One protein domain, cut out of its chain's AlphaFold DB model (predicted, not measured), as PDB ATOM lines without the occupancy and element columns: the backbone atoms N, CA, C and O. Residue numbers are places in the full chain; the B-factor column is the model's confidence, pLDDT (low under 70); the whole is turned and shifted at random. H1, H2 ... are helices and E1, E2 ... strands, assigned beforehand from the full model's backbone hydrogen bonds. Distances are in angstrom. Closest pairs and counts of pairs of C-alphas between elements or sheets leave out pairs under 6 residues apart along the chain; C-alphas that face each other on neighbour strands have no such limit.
ATOM      1  N   VAL A  11     261.986 258.960 156.881       82.50
ATOM      2  CA  VAL A  11     263.008 260.009 156.935       82.50
ATOM      3  C   VAL A  11     262.654 261.109 155.945       82.50
ATOM      4  O   VAL A  11     262.407 260.851 154.767       82.50
ATOM      5  N   HIS A  12     262.664 262.360 156.400       81.50
ATOM      6  CA  HIS A  12     262.465 263.515 155.529       81.50
ATOM      7  C   HIS A  12     263.808 264.119 155.118       81.50
ATOM      8  O   HIS A  12     264.559 264.612 155.958       81.50
ATOM      9  N   ILE A  13     264.102 264.128 153.817       78.81
ATOM     10  CA  ILE A  13     265.331 264.709 153.262       78.81
ATOM     11  C   ILE A  13     264.941 265.663 152.133       78.81
ATOM     12  O   ILE A  13     264.315 265.265 151.152       78.81
ATOM     13  N   GLY A  14     265.285 266.947 152.274       74.50
ATOM     14  CA  GLY A  14     265.056 267.951 151.226       74.50
ATOM     15  C   GLY A  14     263.590 268.100 150.795       74.50
ATOM     16  O   GLY A  14     263.312 268.230 149.606       74.50
ATOM     17  N   GLY A  15     262.645 268.024 151.740       86.19
ATOM     18  CA  GLY A  15     261.206 268.145 151.464       86.19
ATOM     19  C   GLY A  15     260.557 266.902 150.845       86.19
ATOM     20  O   GLY A  15     259.381 266.945 150.495       86.19
ATOM     21  N   LYS A  16     261.298 265.794 150.716       82.00
ATOM     22  CA  LYS A  16     260.769 264.487 150.315       82.00
ATOM     23  C   LYS A  16     260.746 263.539 151.507       82.00
ATOM     24  O   LYS A  16     261.639 263.594 152.350       82.00
ATOM     25  N   THR A  17     259.745 262.669 151.546       85.81
ATOM     26  CA  THR A  17     259.632 261.583 152.527       85.81
ATOM     27  C   THR A  17     260.174 260.301 151.912       85.81
ATOM     28  O   THR A  17     259.768 259.927 150.813       85.81
ATOM     29  N   PHE A  18     261.086 259.646 152.618       80.06
ATOM     30  CA  PHE A  18     261.675 258.363 152.261       80.06
ATOM     31  C   PHE A  18     261.260 257.329 153.298       80.06
ATOM     32  O   PHE A  18     261.283 257.623 154.489       80.06
ATOM     33  N   GLU A  19     260.913 256.129 152.852       82.75
ATOM     34  CA  GLU A  19     260.728 254.979 153.734       82.75
ATOM     35  C   GLU A  19     262.039 254.191 153.765       82.75
ATOM     36  O   GLU A  19     262.528 253.703 152.745       82.75
ATOM     37  N   ARG A  20     262.653 254.141 154.943       65.88
ATOM     38  CA  ARG A  20     263.833 253.359 155.262       65.88
ATOM     39  C   ARG A  20     263.391 251.910 155.385       65.88
ATOM     40  O   ARG A  20     262.760 251.518 156.356       65.88
ATOM     41  N   THR A  21     263.741 251.096 154.402       69.69
ATOM     42  CA  THR A  21     263.618 249.646 154.534       69.69
ATOM     43  C   THR A  21     264.685 249.171 155.519       69.69
ATOM     44  O   THR A  21     265.870 249.156 155.188       69.69
ATOM     45  N   THR A  22     264.278 248.844 156.744       59.62
ATOM     46  CA  THR A  22     265.141 248.251 157.783       59.62
ATOM     47  C   THR A  22     265.306 246.738 157.614       59.62
ATOM     48  O   THR A  22     266.202 246.144 158.208       59.62
ATOM     49  N   GLU A  23     264.502 246.113 156.752       57.28
ATOM     50  CA  GLU A  23     264.647 244.710 156.373       57.28
ATOM     51  C   GLU A  23     265.741 244.525 155.314       57.28
ATOM     52  O   GLU A  23     265.496 244.550 154.107       57.28
ATOM     53  N   THR A  24     266.967 244.257 155.755       62.25
ATOM     54  CA  THR A  24     267.879 243.423 154.965       62.25
ATOM     55  C   THR A  24     267.483 241.970 155.182       62.25
ATOM     56  O   THR A  24     267.964 241.322 156.108       62.25
ATOM     57  N   ASN A  25     266.616 241.446 154.317       66.25
ATOM     58  CA  ASN A  25     266.296 240.015 154.239       66.25
ATOM     59  C   ASN A  25     267.452 239.206 153.610       66.25
ATOM     60  O   ASN A  25     267.210 238.268 152.862       66.25
ATOM     61  N   THR A  26     268.702 239.604 153.857       74.25
ATOM     62  CA  THR A  26     269.895 238.955 153.312       74.25
ATOM     63  C   THR A  26     270.401 237.956 154.337       74.25
ATOM     64  O   THR A  26     270.820 238.321 155.436       74.25
ATOM     65  N   THR A  27     270.332 236.683 153.987       84.81
ATOM     66  CA  THR A  27     270.882 235.596 154.790       84.81
ATOM     67  C   THR A  27     272.414 235.677 154.843       84.81
ATOM     68  O   THR A  27     273.036 236.297 153.977       84.81
ATOM     69  N   PRO A  28     273.068 235.045 155.836       86.62
ATOM     70  CA  PRO A  28     274.529 234.988 155.885       86.62
ATOM     71  C   PRO A  28     275.155 234.393 154.615       86.62
ATOM     72  O   PRO A  28     276.177 234.885 154.155       86.62
ATOM     73  N   GLU A  29     274.510 233.389 154.018       85.69
ATOM     74  CA  GLU A  29     274.965 232.750 152.778       85.69
ATOM     75  C   GLU A  29     274.915 233.716 151.584       85.69
ATOM     76  O   GLU A  29     275.887 233.836 150.842       85.69
ATOM     77  N   GLU A  30     273.829 234.480 151.443       86.06
ATOM     78  CA  GLU A  30     273.725 235.520 150.411       86.06
ATOM     79  C   GLU A  30     274.743 236.646 150.640       86.06
ATOM     80  O   GLU A  30     275.304 237.186 149.688       86.06
ATOM     81  N   MET A  31     275.020 236.995 151.899       85.69
ATOM     82  CA  MET A  31     276.042 237.987 152.226       85.69
ATOM     83  C   MET A  31     277.446 237.497 151.839       85.69
ATOM     84  O   MET A  31     278.241 238.271 151.302       85.69
ATOM     85  N   ASP A  32     277.747 236.217 152.056       90.25
ATOM     86  CA  ASP A  32     279.007 235.602 151.635       90.25
ATOM     87  C   ASP A  32     279.142 235.576 150.104       90.25
ATOM     88  O   ASP A  32     280.212 235.897 149.577       90.25
ATOM     89  N   GLU A  33     278.061 235.287 149.375       89.75
ATOM     90  CA  GLU A  33     278.035 235.353 147.909       89.75
ATOM     91  C   GLU A  33     278.277 236.783 147.398       89.75
ATOM     92  O   GLU A  33     279.105 236.999 146.507       89.75
ATOM     93  N   ILE A  34     277.620 237.781 148.002       89.75
ATOM     94  CA  ILE A  34     277.814 239.201 147.677       89.75
ATOM     95  C   ILE A  34     279.268 239.615 147.924       89.75
ATOM     96  O   ILE A  34     279.890 240.253 147.069       89.75
ATOM     97  N   ASN A  35     279.839 239.224 149.063       90.06
ATOM     98  CA  ASN A  35     281.225 239.529 149.404       90.06
ATOM     99  C   ASN A  35     282.212 238.867 148.432       90.06
ATOM    100  O   ASN A  35     283.180 239.504 148.007       90.06
ATOM    101  N   ALA A  36     281.957 237.621 148.028       92.75
ATOM    102  CA  ALA A  36     282.767 236.924 147.033       92.75
ATOM    103  C   ALA A  36     282.694 237.609 145.657       92.75
ATOM    104  O   ALA A  36     283.727 237.820 145.010       92.75
ATOM    105  N   ALA A  37     281.497 238.020 145.228       91.00
ATOM    106  CA  ALA A  37     281.300 238.764 143.987       91.00
ATOM    107  C   ALA A  37     282.031 240.117 144.011       91.00
ATOM    108  O   ALA A  37     282.690 240.489 143.034       91.00
ATOM    109  N   PHE A  38     281.981 240.826 145.141       91.94
ATOM    110  CA  PHE A  38     282.686 242.091 145.325       91.94
ATOM    111  C   PHE A  38     284.210 241.913 145.297       91.94
ATOM    112  O   PHE A  38     284.913 242.662 144.618       91.94
ATOM    113  N   ALA A  39     284.734 240.878 145.958       93.19
ATOM    114  CA  ALA A  39     286.160 240.561 145.929       93.19
ATOM    115  C   ALA A  39     286.655 240.252 144.505       93.19
ATOM    116  O   ALA A  39     287.718 240.729 144.098       93.19
ATOM    117  N   ALA A  40     285.872 239.504 143.721       92.75
ATOM    118  CA  ALA A  40     286.185 239.215 142.323       92.75
ATOM    119  C   ALA A  40     286.156 240.479 141.446       92.75
ATOM    120  O   ALA A  40     287.005 240.652 140.568       92.75
ATOM    121  N   PHE A  41     285.203 241.382 141.686       90.12
ATOM    122  CA  PHE A  41     285.151 242.678 141.014       90.12
ATOM    123  C   PHE A  41     286.393 243.529 141.319       90.12
ATOM    124  O   PHE A  41     287.026 244.042 140.396       90.12
ATOM    125  N   GLU A  42     286.791 243.629 142.588       88.12
ATOM    126  CA  GLU A  42     287.971 244.396 143.005       88.12
ATOM    127  C   GLU A  42     289.278 243.838 142.426       88.12
ATOM    128  O   GLU A  42     290.166 244.605 142.053       88.12
ATOM    129  N   GLN A  43     289.398 242.516 142.275       90.62
ATOM    130  CA  GLN A  43     290.538 241.917 141.569       90.62
ATOM    131  C   GLN A  43     290.597 242.373 140.109       90.62
ATOM    132  O   GLN A  43     291.624 242.890 139.677       90.62
ATOM    133  N   ARG A  44     289.479 242.283 139.380       87.06
ATOM    134  CA  ARG A  44     289.405 242.743 137.982       87.06
ATOM    135  C   ARG A  44     289.713 244.229 137.856       87.06
ATOM    136  O   ARG A  44     290.386 244.636 136.918       87.06
ATOM    137  N   ARG A  45     289.254 245.045 138.807       85.94
ATOM    138  CA  ARG A  45     289.505 246.490 138.821       85.94
ATOM    139  C   ARG A  45     290.989 246.828 138.972       85.94
ATOM    140  O   ARG A  45     291.453 247.775 138.345       85.94
ATOM    141  N   LYS A  46     291.735 246.068 139.779       85.25
ATOM    142  CA  LYS A  46     293.183 246.270 139.978       85.25
ATOM    143  C   LYS A  46     294.012 245.969 138.731       85.25
ATOM    144  O   LYS A  46     295.104 246.506 138.597       85.25
ATOM    145  N   GLU A  47     293.498 245.130 137.840       90.75
ATOM    146  CA  GLU A  47     294.161 244.764 136.586       90.75
ATOM    147  C   GLU A  47     293.939 245.794 135.468       90.75
ATOM    148  O   GLU A  47     294.613 245.724 134.442       90.75
ATOM    149  N   ILE A  48     293.023 246.759 135.650       84.50
ATOM    150  CA  ILE A  48     292.736 247.797 134.653       84.50
ATOM    151  C   ILE A  48     293.935 248.758 134.551       84.50
ATOM    152  O   ILE A  48     294.268 249.414 135.545       84.50
ATOM    153  N   PRO A  49     294.562 248.884 133.364       85.56
ATOM    154  CA  PRO A  49     295.624 249.858 133.117       85.56
ATOM    155  C   PRO A  49     295.170 251.298 133.390       85.56
ATOM    156  O   PRO A  49     294.008 251.634 133.170       85.56
ATOM    157  N   GLU A  50     296.081 252.159 133.852       77.50
ATOM    158  CA  GLU A  50     295.754 253.539 134.260       77.50
ATOM    159  C   GLU A  50     295.085 254.351 133.143       77.50
ATOM    160  O   GLU A  50     294.117 255.062 133.379       77.50
ATOM    161  N   ASP A  51     295.536 254.177 131.902       75.12
ATOM    162  CA  ASP A  51     295.001 254.829 130.704       75.12
ATOM    163  C   ASP A  51     293.582 254.367 130.324       75.12
ATOM    164  O   ASP A  51     292.919 255.002 129.503       75.12
ATOM    165  N   GLN A  52     293.107 253.274 130.925       77.31
ATOM    166  CA  GLN A  52     291.770 252.709 130.730       77.31
ATOM    167  C   GLN A  52     290.855 252.934 131.936       77.31
ATOM    168  O   GLN A  52     289.672 252.579 131.891       77.31
ATOM    169  N   LYS A  53     291.368 253.532 133.017       78.56
ATOM    170  CA  LYS A  53     290.535 253.922 134.151       78.56
ATOM    171  C   LYS A  53     289.653 255.088 133.725       78.56
ATOM    172  O   LYS A  53     290.114 256.159 133.342       78.56
ATOM    173  N   PHE A  54     288.345 254.864 133.770       70.62
ATOM    174  CA  PHE A  54     287.381 255.917 133.501       70.62
ATOM    175  C   PHE A  54     287.294 256.832 134.723       70.62
ATOM    176  O   PHE A  54     286.695 256.471 135.737       70.62
ATOM    177  N   HIS A  55     287.894 258.013 134.631       66.38
ATOM    178  CA  HIS A  55     287.690 259.068 135.616       66.38
ATOM    179  C   HIS A  55     286.345 259.752 135.349       66.38
ATOM    180  O   HIS A  55     285.931 259.933 134.199       66.38
ATOM    181  N   LEU A  56     285.628 260.118 136.414       61.03
ATOM    182  CA  LEU A  56     284.411 260.916 136.279       61.03
ATOM    183  C   LEU A  56     284.774 262.242 135.597       61.03
ATOM    184  O   LEU A  56     285.703 262.917 136.020       61.03
ATOM    185  N   SER A  57     284.045 262.616 134.540       52.22
ATOM    186  CA  SER A  57     284.301 263.861 133.793       52.22
ATOM    187  C   SER A  57     284.327 265.078 134.717       52.22
ATOM    188  O   SER A  57     283.534 265.098 135.650       52.22
ATOM    189  N   ASP A  58     285.052 266.144 134.388       55.97
ATOM    190  CA  ASP A  58     285.227 267.339 135.237       55.97
ATOM    191  C   ASP A  58     283.934 267.958 135.812       55.97
ATOM    192  O   ASP A  58     283.922 268.478 136.925       55.97
ATOM    193  N   ARG A  59     282.794 267.850 135.113       56.25
ATOM    194  CA  ARG A  59     281.470 268.273 135.626       56.25
ATOM    195  C   ARG A  59     281.004 267.483 136.865       56.25
ATOM    196  O   ARG A  59     280.196 267.987 137.639       56.25
ATOM    197  N   TYR A  60     281.477 266.251 137.013       56.22
ATOM    198  CA  TYR A  60     281.143 265.286 138.065       56.22
ATOM    199  C   TYR A  60     282.374 264.794 138.857       56.22
ATOM    200  O   TYR A  60     282.197 264.154 139.887       56.22
ATOM    201  N   GLY A  61     283.591 265.075 138.384       51.78
ATOM    202  CA  GLY A  61     284.868 264.603 138.929       51.78
ATOM    203  C   GLY A  61     286.001 265.633 138.860       51.78
ATOM    204  O   GLY A  61     287.136 265.295 139.152       51.78
ATOM    205  N   GLY A  62     285.712 266.901 138.538       46.16
ATOM    206  CA  GLY A  62     286.710 267.985 138.449       46.16
ATOM    207  C   GLY A  62     287.279 268.431 139.794       46.16
ATOM    208  O   GLY A  62     288.024 269.403 139.872       46.16
ATOM    209  N   TYR A  63     286.919 267.713 140.845       48.56
ATOM    210  CA  TYR A  63     287.576 267.781 142.121       48.56
ATOM    211  C   TYR A  63     287.854 266.364 142.604       48.56
ATOM    212  O   TYR A  63     287.214 265.850 143.523       48.56
ATOM    213  N   ASP A  64     288.820 265.729 141.955       52.78
ATOM    214  CA  ASP A  64     289.649 264.783 142.677       52.78
ATOM    215  C   ASP A  64     290.405 265.620 143.716       52.78
ATOM    216  O   ASP A  64     291.358 266.334 143.407       52.78
ATOM    217  N   PHE A  65     289.830 265.721 144.916       54.22
ATOM    218  CA  PHE A  65     290.334 266.610 145.961       54.22
ATOM    219  C   PHE A  65     291.585 266.042 146.643       54.22
ATOM    220  O   PHE A  65     292.122 266.723 147.514       54.22
ATOM    221  N   GLU A  66     292.046 264.848 146.255       51.09
ATOM    222  CA  GLU A  66     293.231 264.203 146.820       51.09
ATOM    223  C   GLU A  66     294.449 265.153 146.792       51.09
ATOM    224  O   GLU A  66     294.893 265.625 145.745       51.09
ATOM    225  N   GLY A  67     294.971 265.475 147.976       54.75
ATOM    226  CA  GLY A  67     296.093 266.376 148.224       54.75
ATOM    227  C   GLY A  67     295.756 267.871 148.302       54.75
ATOM    228  O   GLY A  67     296.678 268.686 148.350       54.75
ATOM    229  N   THR A  68     294.478 268.266 148.295       58.19
ATOM    230  CA  THR A  68     294.064 269.684 148.333       58.19
ATOM    231  C   THR A  68     293.604 270.135 149.724       58.19
ATOM    232  O   THR A  68     293.037 269.355 150.485       58.19
ATOM    233  N   GLU A  69     293.731 271.434 150.036       64.75
ATOM    234  CA  GLU A  69     293.223 272.020 151.298       64.75
ATOM    235  C   GLU A  69     291.718 271.757 151.521       64.75
ATOM    236  O   GLU A  69     291.227 271.735 152.651       64.75
ATOM    237  N   TYR A  70     290.966 271.541 150.439       61.94
ATOM    238  CA  TYR A  70     289.554 271.190 150.518       61.94
ATOM    239  C   TYR A  70     289.329 269.730 150.942       61.94
ATOM    240  O   TYR A  70     288.380 269.460 151.680       61.94
ATOM    241  N   GLU A  71     290.186 268.786 150.537       68.19
ATOM    242  CA  GLU A  71     290.151 267.424 151.083       68.19
ATOM    243  C   GLU A  71     290.434 267.433 152.583       68.19
ATOM    244  O   GLU A  71     289.693 266.799 153.334       68.19
ATOM    245  N   ASP A  72     291.433 268.194 153.031       69.12
ATOM    246  CA  ASP A  72     291.738 268.328 154.458       69.12
ATOM    247  C   ASP A  72     290.530 268.858 155.236       69.12
ATOM    248  O   ASP A  72     290.165 268.309 156.279       69.12
ATOM    249  N   TYR A  73     289.833 269.857 154.687       74.31
ATOM    250  CA  TYR A  73     288.582 270.357 155.253       74.31
ATOM    251  C   TYR A  73     287.493 269.272 155.308       74.31
ATOM    252  O   TYR A  73     286.863 269.075 156.349       74.31
ATOM    253  N   VAL A  74     287.259 268.528 154.224       75.38
ATOM    254  CA  VAL A  74     286.243 267.460 154.191       75.38
ATOM    255  C   VAL A  74     286.585 266.323 155.162       75.38
ATOM    256  O   VAL A  74     285.695 265.831 155.867       75.38
ATOM    257  N   ASN A  75     287.857 265.931 155.247       75.00
ATOM    258  CA  ASN A  75     288.360 264.922 156.175       75.00
ATOM    259  C   ASN A  75     288.231 265.386 157.631       75.00
ATOM    260  O   ASN A  75     287.780 264.619 158.486       75.00
ATOM    261  N   GLU A  76     288.507 266.660 157.914       78.75
ATOM    262  CA  GLU A  76     288.273 267.261 159.226       78.75
ATOM    263  C   GLU A  76     286.781 267.236 159.601       78.75
ATOM    264  O   GLU A  76     286.430 266.855 160.719       78.75
ATOM    265  N   GLN A  77     285.879 267.568 158.670       77.12
ATOM    266  CA  GLN A  77     284.429 267.503 158.898       77.12
ATOM    267  C   GLN A  77     283.915 266.064 159.083       77.12
ATOM    268  O   GLN A  77     282.948 265.835 159.815       77.12
ATOM    269  N   ARG A  78     284.527 265.069 158.426       71.62
ATOM    270  CA  ARG A  78     284.229 263.643 158.663       71.62
ATOM    271  C   ARG A  78     284.677 263.208 160.055       71.62
ATOM    272  O   ARG A  78     283.882 262.608 160.772       71.62
ATOM    273  N   ARG A  79     285.894 263.577 160.466       75.81
ATOM    274  CA  ARG A  79     286.413 263.290 161.809       75.81
ATOM    275  C   ARG A  79     285.544 263.929 162.896       75.81
ATOM    276  O   ARG A  79     285.152 263.239 163.826       75.81
ATOM    277  N   LYS A  80     285.138 265.193 162.725       74.06
ATOM    278  CA  LYS A  80     284.228 265.892 163.652       74.06
ATOM    279  C   LYS A  80     282.874 265.193 163.813       74.06
ATOM    280  O   LYS A  80     282.358 265.125 164.921       74.06
ATOM    281  N   ARG A  81     282.303 264.648 162.732       71.00
ATOM    282  CA  ARG A  81     281.065 263.846 162.807       71.00
ATOM    283  C   ARG A  81     281.273 262.522 163.539       71.00
ATOM    284  O   ARG A  81     280.416 262.132 164.319       71.00
ATOM    285  N   HIS A  82     282.415 261.874 163.326       65.25
ATOM    286  CA  HIS A  82     282.761 260.617 163.988       65.25
ATOM    287  C   HIS A  82     283.075 260.799 165.487       65.25
ATOM    288  O   HIS A  82     282.786 259.925 166.294       65.25
ATOM    289  N   GLU A  83     283.642 261.941 165.877       64.88
ATOM    290  CA  GLU A  83     283.895 262.308 167.281       64.88
ATOM    291  C   GLU A  83     282.637 262.850 167.985       64.88
ATOM    292  O   GLU A  83     282.520 262.757 169.205       64.88
ATOM    293  N   GLY A  84     281.689 263.400 167.220       60.22
ATOM    294  CA  GLY A  84     280.451 264.000 167.717       60.22
ATOM    295  C   GLY A  84     279.328 263.020 168.068       60.22
ATOM    296  O   GLY A  84     278.307 263.479 168.571       60.22
ATOM    297  N   GLY A  85     279.494 261.713 167.821       52.50
ATOM    298  CA  GLY A  85     278.581 260.669 168.301       52.50
ATOM    299  C   GLY A  85     277.098 260.940 168.025       52.50
ATOM    300  O   GLY A  85     276.289 260.912 168.948       52.50
TER     301      GLY A  85
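AT A GLANCE: This is residues 11 to 85 of the 87 residues of an uncharacterized protein of Nocardia nova (UniProt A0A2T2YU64). The printed part is one open, hollow loop of chain, strung round an empty middle rather than folded on a core. A small two-stranded hairpin, E1 and E2, leads into the long helix H1; from there the chain passes through the short helix H2 to the helix H3, which lies across the empty middle from H1. It has 75 residues with two named strands and three named helices, in the order E1, E2, H1, H2, H3; the sheet has the order E1 - E2 and is antiparallel, and the class is mostly helix. The whole is extended, with a radius of gyration of the C-alphas of 18.6 A, and spans 41 by 39 by 27 A.

HOW THE PARTS SIT: The sheet has two strands, E1, residues 11 to 13, and E2, residues 16 to 19. They form a hairpin with a tight link, antiparallel with 148 degrees between their directions. The C-alphas of His 12 and Thr 17 face each other, 4.6 A apart. N 11 and O 18, at 2.8 A, and N 13 and O 16, at 2.9 A, are within hydrogen-bond range. H1, residues 28 to 46, is apart from E1 and touches no helix. H2, residues 58 to 61, is apart from H1 and from both strands. H3, residues 69 to 83, is apart from H1, H2 and both strands. In H1 and H3 every O i to N i+4 pair is within hydrogen-bond range; H2 is too short for such a pair, and its one O i to N i+3 pair is not within range.

IN THESE COORDINATES: E1 begins at C-alpha 11, at (263.008, 260.009, 156.935), and is 6.4 A long from first to last C-alpha; E2 is 10.1 A long. H1 is the longest helix, with 19 residues and 27.0 A from C-alpha 28, at (274.529, 234.988, 155.885), to C-alpha 46. H2 measures 4.6 A. H3 measures 20.9 A and ends at C-alpha 83, at (283.895, 262.308, 167.281).

THE WHOLE: The C-alphas of Glu 29 and Glu 69 are the two farthest apart, at 43.3 A; those of Val 11 and Gly 85, the first and last printed, are 19.3 A apart. The printed part has no cut. The link from H1 to H2 is long, with 11 residues; those from E2 to H1 and from H2 to H3 are short. Among the stretches that stand free are residues 12 to 18, residues 46 to 52 and residues 75 to 85. The mean pLDDT of the printed part is 74.0; residues 20 to 25, 55 to 72 and 82 to 85 of this predicted model are under 70.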